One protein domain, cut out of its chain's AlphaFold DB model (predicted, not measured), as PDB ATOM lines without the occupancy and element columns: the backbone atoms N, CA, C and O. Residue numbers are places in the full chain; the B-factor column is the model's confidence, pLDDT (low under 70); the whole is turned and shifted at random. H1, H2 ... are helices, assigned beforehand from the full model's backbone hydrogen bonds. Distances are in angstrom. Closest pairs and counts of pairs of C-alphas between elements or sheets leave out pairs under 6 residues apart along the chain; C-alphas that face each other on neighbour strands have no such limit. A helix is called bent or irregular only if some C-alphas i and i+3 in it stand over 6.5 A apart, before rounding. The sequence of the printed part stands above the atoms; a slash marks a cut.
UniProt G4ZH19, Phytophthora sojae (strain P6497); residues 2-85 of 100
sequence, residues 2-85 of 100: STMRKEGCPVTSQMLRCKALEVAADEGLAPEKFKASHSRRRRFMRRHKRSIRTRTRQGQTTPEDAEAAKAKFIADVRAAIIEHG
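Overview. This is residues 2 to 85 of the 100 residues of a protein of Phytophthora sojae (strain P6497) (UniProt G4ZH19). One long helix, H4, forms an arm at one end of a drawn-out model, with residues 70 to 85 sticking out free, and an unnamed stretch, residues 48 to 62, joins it to a loose group of three shorter helices. In that group H2 and H3 come near each other nearly at right angles, while H1 touches no helix. The printed part has 84 residues with four named helices, in the order H1, H2, H3, H4, and no named strand; its class is all helix. It is extended, with a radius of gyration of the C-alphas of 21.7 A, and the C-alphas span 74 by 22 by 16 A.

Arrangement. H4, residues 63 to 84, touches no helix. Residues 70 to 85, of which 70 to 84 belong to H4, stand free: no C-alpha 8 or more residues away along the chain lies within 10 A of theirs. H3, residues 38 to 47, is apart from H4. H2, residues 13 to 26, and H3 are close but not clearly touching, with 2 pairs of C-alphas within 8 A; the closest are those of Arg 17 and Arg 41, 7.5 A apart. The lines of H2 and H3 are about perpendicular, at 89 degrees, and their centres are 13.1 A apart. H2 is apart from H4. H1, residues 2 to 6, is apart from H2, from H3 and from H4. In H1, H2, H3 and H4 every O i to N i+4 pair is within hydrogen-bond range.

Along the chain. H4 has 22 residues and measures 31.5 A from C-alpha 63 at (87.379, 101.113, 96.715) to C-alpha 84 at (104.281, 84.795, 117.668). H2 has 14 residues and a length of 20.2 A. H3 has 10 residues and a length of 14.1 A. H1 has 5 residues and measures 6.6 A, beginning at C-alpha 2 at (71.206, 97.915, 86.343). No helix is bent or irregular.

Size, cuts and confidence. The two C-alphas farthest apart are those of Glu 32 and Gly 85, at 73.9 A. Without the stretch that stands free, the body of 68 residues spans 51 by 21 by 17 A. The printed part, residues 2 to 85 of a chain of 100, has no cut. The link from H1 to H2 is short, with 6 residues; those from H2 to H3, with 11 residues, and from H3 to H4, with 15, are long. The mean pLDDT of the printed part is 82.9, and 18 residues are under 70: residues 2 to 3, 5 to 6, 8 and 54 to 66.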
ATOM      1  N   SER A   2      70.137  97.071  85.773       61.06
ATOM      2  CA  SER A   2      71.206  97.915  86.343       61.06
ATOM      3  C   SER A   2      71.547  97.513  87.788       61.06
ATOM      4  O   SER A   2      72.714  97.447  88.144       61.06
ATOM      5  N   THR A   3      70.526  97.151  88.572       69.12
ATOM      6  CA  THR A   3      70.622  96.656  89.957       69.12
ATOM      7  C   THR A   3      71.447  95.373  90.079       69.12
ATOM      8  O   THR A   3      72.448  95.372  90.776       69.12
ATOM      9  N   MET A   4      71.148  94.344  89.277       73.25
ATOM     10  CA  MET A   4      71.901  93.074  89.284       73.25
ATOM     11  C   MET A   4      73.402  93.248  89.005       73.25
ATOM     12  O   MET A   4      74.224  92.512  89.534       73.25
ATOM     13  N   ARG A   5      73.780  94.236  88.179       68.94
ATOM     14  CA  ARG A   5      75.198  94.553  87.945       68.94
ATOM     15  C   ARG A   5      75.853  95.232  89.142       68.94
ATOM     16  O   ARG A   5      77.041  95.018  89.351       68.94
ATOM     17  N   LYS A   6      75.107  96.053  89.891       69.81
ATOM     18  CA  LYS A   6      75.590  96.660  91.139       69.81
ATOM     19  C   LYS A   6      75.847  95.586  92.197       69.81
ATOM     20  O   LYS A   6      76.856  95.650  92.878       69.81
ATOM     21  N   GLU A   7      75.013  94.553  92.227       74.25
ATOM     22  CA  GLU A   7      75.163  93.372  93.092       74.25
ATOM     23  C   GLU A   7      76.248  92.388  92.605       74.25
ATOM     24  O   GLU A   7      76.400  91.299  93.144       74.25
ATOM     25  N   GLY A   8      77.006  92.730  91.554       69.38
ATOM     26  CA  GLY A   8      78.082  91.883  91.031       69.38
ATOM     27  C   GLY A   8      77.617  90.652  90.244       69.38
ATOM     28  O   GLY A   8      78.459  89.898  89.755       69.38
ATOM     29  N   CYS A   9      76.310  90.465  90.048       75.12
ATOM     30  CA  CYS A   9      75.769  89.337  89.299       75.12
ATOM     31  C   CYS A   9      75.987  89.524  87.780       75.12
ATOM     32  O   CYS A   9      75.614  90.561  87.206       75.12
ATOM     33  N   PRO A  10      76.579  88.537  87.077       75.38
ATOM     34  CA  PRO A  10      76.794  88.627  85.640       75.38
ATOM     35  C   PRO A  10      75.462  88.597  84.882       75.38
ATOM     36  O   PRO A  10      74.694  87.643  84.941       75.38
ATOM     37  N   VAL A  11      75.206  89.639  84.088       85.00
ATOM     38  CA  VAL A  11      74.032  89.684  83.204       85.00
ATOM     39  C   VAL A  11      74.374  89.039  81.868       85.00
ATOM     40  O   VAL A  11      75.074  89.638  81.043       85.00
ATOM     41  N   THR A  12      73.855  87.833  81.641       88.69
ATOM     42  CA  THR A  12      74.135  87.066  80.426       88.69
ATOM     43  C   THR A  12      73.310  87.529  79.227       88.69
ATOM     44  O   THR A  12      72.317  88.257  79.304       88.69
ATOM     45  N   SER A  13      73.738  87.056  78.062       90.06
ATOM     46  CA  SER A  13      73.112  87.358  76.783       90.06
ATOM     47  C   SER A  13      71.696  86.766  76.652       90.06
ATOM     48  O   SER A  13      70.861  87.326  75.934       90.06
ATOM     49  N   GLN A  14      71.433  85.663  77.360       91.38
ATOM     50  CA  GLN A  14      70.139  84.989  77.434       91.38
ATOM     51  C   GLN A  14      69.188  85.727  78.373       91.38
ATOM     52  O   GLN A  14      68.056  85.983  77.986       91.38
ATOM     53  N   MET A  15      69.663  86.191  79.531       92.06
ATOM     54  CA  MET A  15      68.854  87.014  80.439       92.06
ATOM     55  C   MET A  15      68.375  88.303  79.765       92.06
ATOM     56  O   MET A  15      67.225  88.699  79.910       92.06
ATOM     57  N   LEU A  16      69.242  88.942  78.971       91.19
ATOM     58  CA  LEU A  16      68.875  90.104  78.152       91.19
ATOM     59  C   LEU A  16      67.774  89.771  77.143       91.19
ATOM     60  O   LEU A  16      66.908  90.603  76.889       91.19
ATOM     61  N   ARG A  17      67.812  88.568  76.563       93.31
ATOM     62  CA  ARG A  17      66.790  88.095  75.627       93.31
ATOM     63  C   ARG A  17      65.464  87.854  76.344       93.31
ATOM     64  O   ARG A  17      64.459  88.367  75.872       93.31
ATOM     65  N   CYS A  18      65.469  87.130  77.463       93.19
ATOM     66  CA  CYS A  18      64.270  86.857  78.255       93.19
ATOM     67  C   CYS A  18      63.622  88.158  78.726       93.19
ATOM     68  O   CYS A  18      62.459  88.395  78.425       93.19
ATOM     69  N   LYS A  19      64.406  89.075  79.313       92.81
ATOM     70  CA  LYS A  19      63.857  90.348  79.791       92.81
ATOM     71  C   LYS A  19      63.303  91.219  78.667       92.81
ATOM     72  O   LYS A  19      62.314  91.911  78.859       92.81
ATOM     73  N   ALA A  20      63.925  91.195  77.490       93.19
ATOM     74  CA  ALA A  20      63.402  91.912  76.333       93.19
ATOM     75  C   ALA A  20      62.072  91.327  75.826       93.19
ATOM     76  O   ALA A  20      61.256  92.083  75.316       93.19
ATOM     77  N   LEU A  21      61.865  90.011  75.940       93.94
ATOM     78  CA  LEU A  21      60.597  89.367  75.585       93.94
ATOM     79  C   LEU A  21      59.512  89.639  76.629       93.94
ATOM     80  O   LEU A  21      58.398  89.948  76.234       93.94
ATOM     81  N   GLU A  22      59.848  89.585  77.920       94.44
ATOM     82  CA  GLU A  22      58.935  89.973  79.008       94.44
ATOM     83  C   GLU A  22      58.426  91.400  78.806       94.44
ATOM     84  O   GLU A  22      57.231  91.608  78.685       94.44
ATOM     85  N   VAL A  23      59.338  92.366  78.641       94.56
ATOM     86  CA  VAL A  23      58.957  93.771  78.421       94.56
ATOM     87  C   VAL A  23      58.130  93.929  77.145       94.56
ATOM     88  O   VAL A  23      57.203  94.720  77.110       94.56
ATOM     89  N   ALA A  24      58.436  93.181  76.083       94.00
ATOM     90  CA  ALA A  24      57.627  93.230  74.870       94.00
ATOM     91  C   ALA A  24      56.206  92.689  75.095       94.00
ATOM     92  O   ALA A  24      55.266  93.250  74.543       94.00
ATOM     93  N   ALA A  25      56.051  91.635  75.898       93.56
ATOM     94  CA  ALA A  25      54.745  91.106  76.270       93.56
ATOM     95  C   ALA A  25      53.965  92.098  77.150       93.56
ATOM     96  O   ALA A  25      52.793  92.337  76.872       93.56
ATOM     97  N   ASP A  26      54.628  92.721  78.129       95.31
ATOM     98  CA  ASP A  26      54.043  93.753  78.998       95.31
ATOM     99  C   ASP A  26      53.550  94.967  78.185       95.31
ATOM    100  O   ASP A  26      52.496  95.531  78.463       95.31
ATOM    101  N   GLU A  27      54.277  95.329  77.127       94.94
ATOM    102  CA  GLU A  27      53.926  96.397  76.177       94.94
ATOM    103  C   GLU A  27      52.912  95.945  75.099       94.94
ATOM    104  O   GLU A  27      52.634  96.676  74.145       94.94
ATOM    105  N   GLY A  28      52.381  94.720  75.186       93.44
ATOM    106  CA  GLY A  28      51.382  94.189  74.249       93.44
ATOM    107  C   GLY A  28      51.911  93.924  72.833       93.44
ATOM    108  O   GLY A  28      51.141  93.839  71.869       93.44
ATOM    109  N   LEU A  29      53.228  93.799  72.658       92.94
ATOM    110  CA  LEU A  29      53.826  93.509  71.360       92.94
ATOM    111  C   LEU A  29      53.655  92.032  71.014       92.94
ATOM    112  O   LEU A  29      54.189  91.142  71.674       92.94
ATOM    113  N   ALA A  30      52.987  91.778  69.889       88.00
ATOM    114  CA  ALA A  30      52.881  90.434  69.341       88.00
ATOM    115  C   ALA A  30      54.283  89.820  69.090       88.00
ATOM    116  O   ALA A  30      55.176  90.522  68.589       88.00
ATOM    117  N   PRO A  31      54.479  88.509  69.335       82.62
ATOM    118  CA  PRO A  31      55.760  87.820  69.112       82.62
ATOM    119  C   PRO A  31      56.309  87.952  67.681       82.62
ATOM    120  O   PRO A  31      57.518  87.915  67.445       82.62
ATOM    121  N   GLU A  32      55.420  88.142  66.708       88.69
ATOM    122  CA  GLU A  32      55.763  88.374  65.303       88.69
ATOM    123  C   GLU A  32      56.393  89.756  65.079       88.69
ATOM    124  O   GLU A  32      57.324  89.898  64.282       88.69
ATOM    125  N   LYS A  33      55.933  90.764  65.833       88.88
ATOM    126  CA  LYS A  33      56.385  92.163  65.755       88.88
ATOM    127  C   LYS A  33      57.694  92.386  66.509       88.88
ATOM    128  O   LYS A  33      58.531  93.196  66.092       88.88
ATOM    129  N   PHE A  34      57.911  91.662  67.608       92.19
ATOM    130  CA  PHE A  34      59.118  91.789  68.416       92.19
ATOM    131  C   PHE A  34      59.862  90.464  68.572       92.19
ATOM    132  O   PHE A  34      59.496  89.588  69.346       92.19
ATOM    133  N   LYS A  35      61.011  90.370  67.899       92.25
ATOM    134  CA  LYS A  35      61.969  89.277  68.094       92.25
ATOM    135  C   LYS A  35      63.173  89.795  68.862       92.25
ATOM    136  O   LYS A  35      63.884  90.672  68.376       92.25
ATOM    137  N   ALA A  36      63.480  89.208  70.014       92.94
ATOM    138  CA  ALA A  36      64.715  89.481  70.756       92.94
ATOM    139  C   ALA A  36      65.945  88.810  70.093       92.94
ATOM    140  O   ALA A  36      66.689  88.051  70.716       92.94
ATOM    141  N   SER A  37      66.135  89.049  68.791       93.56
ATOM    142  CA  SER A  37      67.175  88.427  67.973       93.56
ATOM    143  C   SER A  37      68.580  88.908  68.348       93.56
ATOM    144  O   SER A  37      68.774  89.980  68.931       93.56
ATOM    145  N   HIS A  38      69.592  88.134  67.950       93.00
ATOM    146  CA  HIS A  38      70.997  88.475  68.171       93.00
ATOM    147  C   HIS A  38      71.376  89.855  67.605       93.00
ATOM    148  O   HIS A  38      72.043  90.639  68.284       93.00
ATOM    149  N   SER A  39      70.927  90.181  66.387       94.31
ATOM    150  CA  SER A  39      71.210  91.465  65.735       94.31
ATOM    151  C   SER A  39      70.567  92.642  66.473       94.31
ATOM    152  O   SER A  39      71.233  93.655  66.703       94.31
ATOM    153  N   ARG A  40      69.315  92.497  66.932       92.00
ATOM    154  CA  ARG A  40      68.628  93.515  67.744       92.00
ATOM    155  C   ARG A  40      69.311  93.704  69.089       92.00
ATOM    156  O   ARG A  40      69.590  94.841  69.463       92.00
ATOM    157  N   ARG A  41      69.679  92.610  69.761       94.00
ATOM    158  CA  ARG A  41      70.460  92.652  71.002       94.00
ATOM    159  C   ARG A  41      71.794  93.373  70.800       94.00
ATOM    160  O   ARG A  41      72.109  94.270  71.574       94.00
ATOM    161  N   ARG A  42      72.564  93.043  69.754       93.75
ATOM    162  CA  ARG A  42      73.829  93.740  69.441       93.75
ATOM    163  C   ARG A  42      73.611  95.231  69.193       93.75
ATOM    164  O   ARG A  42      74.338  96.044  69.760       93.75
ATOM    165  N   ARG A  43      72.608  95.605  68.392       94.69
ATOM    166  CA  ARG A  43      72.297  97.013  68.101       94.69
ATOM    167  C   ARG A  43      71.887  97.772  69.364       94.69
ATOM    168  O   ARG A  43      72.371  98.880  69.567       94.69
ATOM    169  N   PHE A  44      71.056  97.173  70.216       93.31
ATOM    170  CA  PHE A  44      70.666  97.732  71.511       93.31
ATOM    171  C   PHE A  44      71.890  97.969  72.404       93.31
ATOM    172  O   PHE A  44      72.111  99.083  72.875       93.31
ATOM    173  N   MET A  45      72.744  96.956  72.564       93.62
ATOM    174  CA  MET A  45      73.956  97.065  73.378       93.62
ATOM    175  C   MET A  45      74.893  98.159  72.854       93.62
ATOM    176  O   MET A  45      75.357  98.981  73.641       93.62
ATOM    177  N   ARG A  46      75.100  98.240  71.531       94.00
ATOM    178  CA  ARG A  46      75.923  99.287  70.905       94.00
ATOM    179  C   ARG A  46      75.330 100.684  71.102       94.00
ATOM    180  O   ARG A  46      76.046 101.588  71.512       94.00
ATOM    181  N   ARG A  47      74.026 100.852  70.846       95.75
ATOM    182  CA  ARG A  47      73.317 102.137  70.990       95.75
ATOM    183  C   ARG A  47      73.410 102.679  72.414       95.75
ATOM    184  O   ARG A  47      73.630 103.867  72.595       95.75
ATOM    185  N   HIS A  48      73.283 101.806  73.410       92.06
ATOM    186  CA  HIS A  48      73.300 102.194  74.821       92.06
ATOM    187  C   HIS A  48      74.670 102.018  75.490       92.06
ATOM    188  O   HIS A  48      74.745 102.032  76.716       92.06
ATOM    189  N   LYS A  49      75.747 101.826  74.709       90.25
ATOM    190  CA  LYS A  49      77.130 101.667  75.199       90.25
ATOM    191  C   LYS A  49      77.276 100.586  76.287       90.25
ATOM    192  O   LYS A  49      78.086 100.697  77.204       90.25
ATOM    193  N   ARG A  50      76.480  99.515  76.202       87.31
ATOM    194  CA  ARG A  50      76.505  98.389  77.144       87.31
ATOM    195  C   ARG A  50      77.412  97.278  76.615       87.31
ATOM    196  O   ARG A  50      77.447  96.998  75.423       87.31
ATOM    197  N   SER A  51      78.078  96.575  77.524       85.06
ATOM    198  CA  SER A  51      78.846  95.355  77.237       85.06
ATOM    199  C   SER A  51      78.504  94.259  78.245       85.06
ATOM    200  O   SER A  51      78.138  94.563  79.386       85.06
ATOM    201  N   ILE A  52      78.550  92.995  77.818       79.88
ATOM    202  CA  ILE A  52      78.484  91.837  78.720       79.88
ATOM    203  C   ILE A  52      79.893  91.693  79.278       79.88
ATOM    204  O   ILE A  52      80.792  91.248  78.573       79.88
ATOM    205  N   ARG A  53      80.095  92.187  80.495       76.31
ATOM    206  CA  ARG A  53      81.352  92.043  81.219       76.31
ATOM    207  C   ARG A  53      81.069  91.187  82.434       76.31
ATOM    208  O   ARG A  53      80.141  91.486  83.183       76.31
ATOM    209  N   THR A  54      81.864  90.149  82.590       66.38
ATOM    210  CA  THR A  54      81.981  89.406  83.839       66.38
ATOM    211  C   THR A  54      83.155  90.020  84.597       66.38
ATOM    212  O   THR A  54      84.143  90.394  83.961       66.38
ATOM    213  N   ARG A  55      83.064  90.173  85.925       61.94
ATOM    214  CA  ARG A  55      84.235  90.547  86.738       61.94
ATOM    215  C   ARG A  55      85.251  89.414  86.611       61.94
ATOM    216  O   ARG A  55      84.990  88.315  87.082       61.94
ATOM    217  N   THR A  56      86.360  89.659  85.921       63.00
ATOM    218  CA  THR A  56      87.384  88.633  85.674       63.00
ATOM    219  C   THR A  56      88.669  88.835  86.480       63.00
ATOM    220  O   THR A  56      89.540  87.977  86.391       63.00
ATOM    221  N   ARG A  57      88.821  89.899  87.294       51.75
ATOM    222  CA  ARG A  57      90.019  90.111  88.145       51.75
ATOM    223  C   ARG A  57      89.765  90.915  89.431       51.75
ATOM    224  O   ARG A  57      88.902  91.790  89.456       51.75
ATOM    225  N   GLN A  58      90.617  90.673  90.437       53.72
ATOM    226  CA  GLN A  58      90.705  91.375  91.733       53.72
ATOM    227  C   GLN A  58      90.854  92.909  91.628       53.72
ATOM    228  O   GLN A  58      90.437  93.628  92.530       53.72
ATOM    229  N   GLY A  59      91.363  93.433  90.506       55.56
ATOM    230  CA  GLY A  59      91.523  94.877  90.263       55.56
ATOM    231  C   GLY A  59      90.221  95.668  90.053       55.56
ATOM    232  O   GLY A  59      90.271  96.855  89.757       55.56
ATOM    233  N   GLN A  60      89.055  95.024  90.158       55.88
ATOM    234  CA  GLN A  60      87.749  95.688  90.158       55.88
ATOM    235  C   GLN A  60      87.010  95.550  91.491       55.88
ATOM    236  O   GLN A  60      85.800  95.756  91.511       55.88
ATOM    237  N   THR A  61      87.673  95.164  92.582       58.53
ATOM    238  CA  THR A  61      87.141  95.335  93.950       58.53
ATOM    239  C   THR A  61      86.758  96.811  94.126       58.53
ATOM    240  O   THR A  61      87.513  97.673  93.671       58.53
ATOM    241  N   THR A  62      85.561  97.129  94.641       60.84
ATOM    242  CA  THR A  62      85.208  98.549  94.841       60.84
ATOM    243  C   THR A  62      86.207  99.161  95.825       60.84
ATOM    244  O   THR A  62      86.782  98.426  96.631       60.84
ATOM    245  N   PRO A  63      86.470 100.478  95.767       62.72
ATOM    246  CA  PRO A  63      87.379 101.113  96.715       62.72
ATOM    247  C   PRO A  63      86.998 100.795  98.166       62.72
ATOM    248  O   PRO A  63      87.881 100.503  98.964       62.72
ATOM    249  N   GLU A  64      85.697 100.739  98.482       67.69
ATOM    250  CA  GLU A  64      85.226 100.365  99.820       67.69
ATOM    251  C   GLU A  64      85.561  98.910 100.189       67.69
ATOM    252  O   GLU A  64      86.089  98.658 101.273       67.69
ATOM    253  N   ASP A  65      85.317  97.955  99.287       68.62
ATOM    254  CA  ASP A  65      85.628  96.537  99.515       68.62
ATOM    255  C   ASP A  65      87.148  96.318  99.671       68.62
ATOM    256  O   ASP A  65      87.595  95.455 100.429       68.62
ATOM    257  N   ALA A  66      87.958  97.113  98.964       68.06
ATOM    258  CA  ALA A  66      89.413  97.040  99.017       68.06
ATOM    259  C   ALA A  66      89.958  97.594 100.339       68.06
ATOM    260  O   ALA A  66      90.852  96.987 100.929       68.06
ATOM    261  N   GLU A  67      89.413  98.707 100.831       76.00
ATOM    262  CA  GLU A  67      89.772  99.258 102.142       76.00
ATOM    263  C   GLU A  67      89.370  98.314 103.283       76.00
ATOM    264  O   GLU A  67      90.164  98.075 104.193       76.00
ATOM    265  N   ALA A  68      88.195  97.683 103.200       79.62
ATOM    266  CA  ALA A  68      87.774  96.678 104.176       79.62
ATOM    267  C   ALA A  68      88.709  95.454 104.191       79.62
ATOM    268  O   ALA A  68      89.105  94.979 105.258       79.62
ATOM    269  N   ALA A  69      89.110  94.964 103.013       78.31
ATOM    270  CA  ALA A  69      90.055  93.857 102.893       78.31
ATOM    271  C   ALA A  69      91.446  94.215 103.444       78.31
ATOM    272  O   ALA A  69      92.045  93.406 104.155       78.31
ATOM    273  N   LYS A  70      91.940  95.435 103.183       80.56
ATOM    274  CA  LYS A  70      93.199  95.940 103.757       80.56
ATOM    275  C   LYS A  70      93.128  96.032 105.277       80.56
ATOM    276  O   LYS A  70      94.041  95.563 105.949       80.56
ATOM    277  N   ALA A  71      92.059  96.612 105.822       85.06
ATOM    278  CA  ALA A  71      91.893  96.773 107.264       85.06
ATOM    279  C   ALA A  71      91.882  95.417 107.982       85.06
ATOM    280  O   ALA A  71      92.564  95.250 108.993       85.06
ATOM    281  N   LYS A  72      91.171  94.434 107.415       88.31
ATOM    282  CA  LYS A  72      91.148  93.065 107.936       88.31
ATOM    283  C   LYS A  72      92.535  92.419 107.888       88.31
ATOM    284  O   LYS A  72      93.002  91.917 108.899       88.31
ATOM    285  N   PHE A  73      93.223  92.517 106.752       84.38
ATOM    286  CA  PHE A  73      94.571  91.969 106.601       84.38
ATOM    287  C   PHE A  73      95.571  92.586 107.590       84.38
ATOM    288  O   PHE A  73      96.348  91.870 108.212       84.38
ATOM    289  N   ILE A  74      95.530  93.907 107.793       86.50
ATOM    290  CA  ILE A  74      96.392  94.594 108.766       86.50
ATOM    291  C   ILE A  74      96.098  94.119 110.194       86.50
ATOM    292  O   ILE A  74      97.030  93.943 110.977       86.50
ATOM    293  N   ALA A  75      94.824  93.925 110.544       88.94
ATOM    294  CA  ALA A  75      94.443  93.411 111.856       88.94
ATOM    295  C   ALA A  75      94.980  91.989 112.080       88.94
ATOM    296  O   ALA A  75      95.590  91.733 113.117       88.94
ATOM    297  N   ASP A  76      94.838  91.114 111.082       87.81
ATOM    298  CA  ASP A  76      95.313  89.730 111.139       87.81
ATOM    299  C   ASP A  76      96.848  89.668 111.265       87.81
ATOM    300  O   ASP A  76      97.381  88.952 112.112       87.81
ATOM    301  N   VAL A  77      97.577  90.487 110.495       85.75
ATOM    302  CA  VAL A  77      99.046  90.585 110.583       85.75
ATOM    303  C   VAL A  77      99.489  91.081 111.961       85.75
ATOM    304  O   VAL A  77     100.422  90.533 112.541       85.75
ATOM    305  N   ARG A  78      98.820  92.095 112.523       85.62
ATOM    306  CA  ARG A  78      99.139  92.606 113.867       85.62
ATOM    307  C   ARG A  78      98.886  91.567 114.954       85.62
ATOM    308  O   ARG A  78      99.697  91.465 115.870       85.62
ATOM    309  N   ALA A  79      97.799  90.806 114.852       88.06
ATOM    310  CA  ALA A  79      97.511  89.721 115.783       88.06
ATOM    311  C   ALA A  79      98.613  88.650 115.739       88.06
ATOM    312  O   ALA A  79      99.160  88.306 116.784       88.06
ATOM    313  N   ALA A  80      99.020  88.227 114.539       84.62
ATOM    314  CA  ALA A  80     100.090  87.247 114.356       84.62
ATOM    315  C   ALA A  80     101.455  87.735 114.882       84.62
ATOM    316  O   ALA A  80     102.210  86.950 115.453       84.62
ATOM    317  N   ILE A  81     101.772  89.028 114.733       86.25
ATOM    318  CA  ILE A  81     103.003  89.623 115.281       86.25
ATOM    319  C   ILE A  81     103.040  89.511 116.805       86.25
ATOM    320  O   ILE A  81     104.073  89.146 117.365       86.25
ATOM    321  N   ILE A  82     101.922  89.814 117.470       87.19
ATOM    322  CA  ILE A  82     101.821  89.763 118.933       87.19
ATOM    323  C   ILE A  82     101.854  88.311 119.419       87.19
ATOM    324  O   ILE A  82     102.598  88.002 120.344       87.19
ATOM    325  N   GLU A  83     101.079  87.428 118.787       87.62
ATOM    326  CA  GLU A  83     100.971  86.018 119.175       87.62
ATOM    327  C   GLU A  83     102.303  85.272 119.044       87.62
ATOM    328  O   GLU A  83     102.687  84.519 119.939       87.62
ATOM    329  N   HIS A  84     103.033  85.503 117.952       85.12
ATOM    330  CA  HIS A  84     104.281  84.795 117.668       85.12
ATOM    331  C   HIS A  84     105.540  85.578 118.060       85.12
ATOM    332  O   HIS A  84     106.648  85.097 117.822       85.12
ATOM    333  N   GLY A  85     105.399  86.771 118.651       84.12
ATOM    334  CA  GLY A  85     106.533  87.609 119.049       84.12
ATOM    335  C   GLY A  85     107.439  87.991 117.875       84.12
ATOM    336  O   GLY A  85     108.661  88.020 118.015       84.12
TER     337      GLY A  85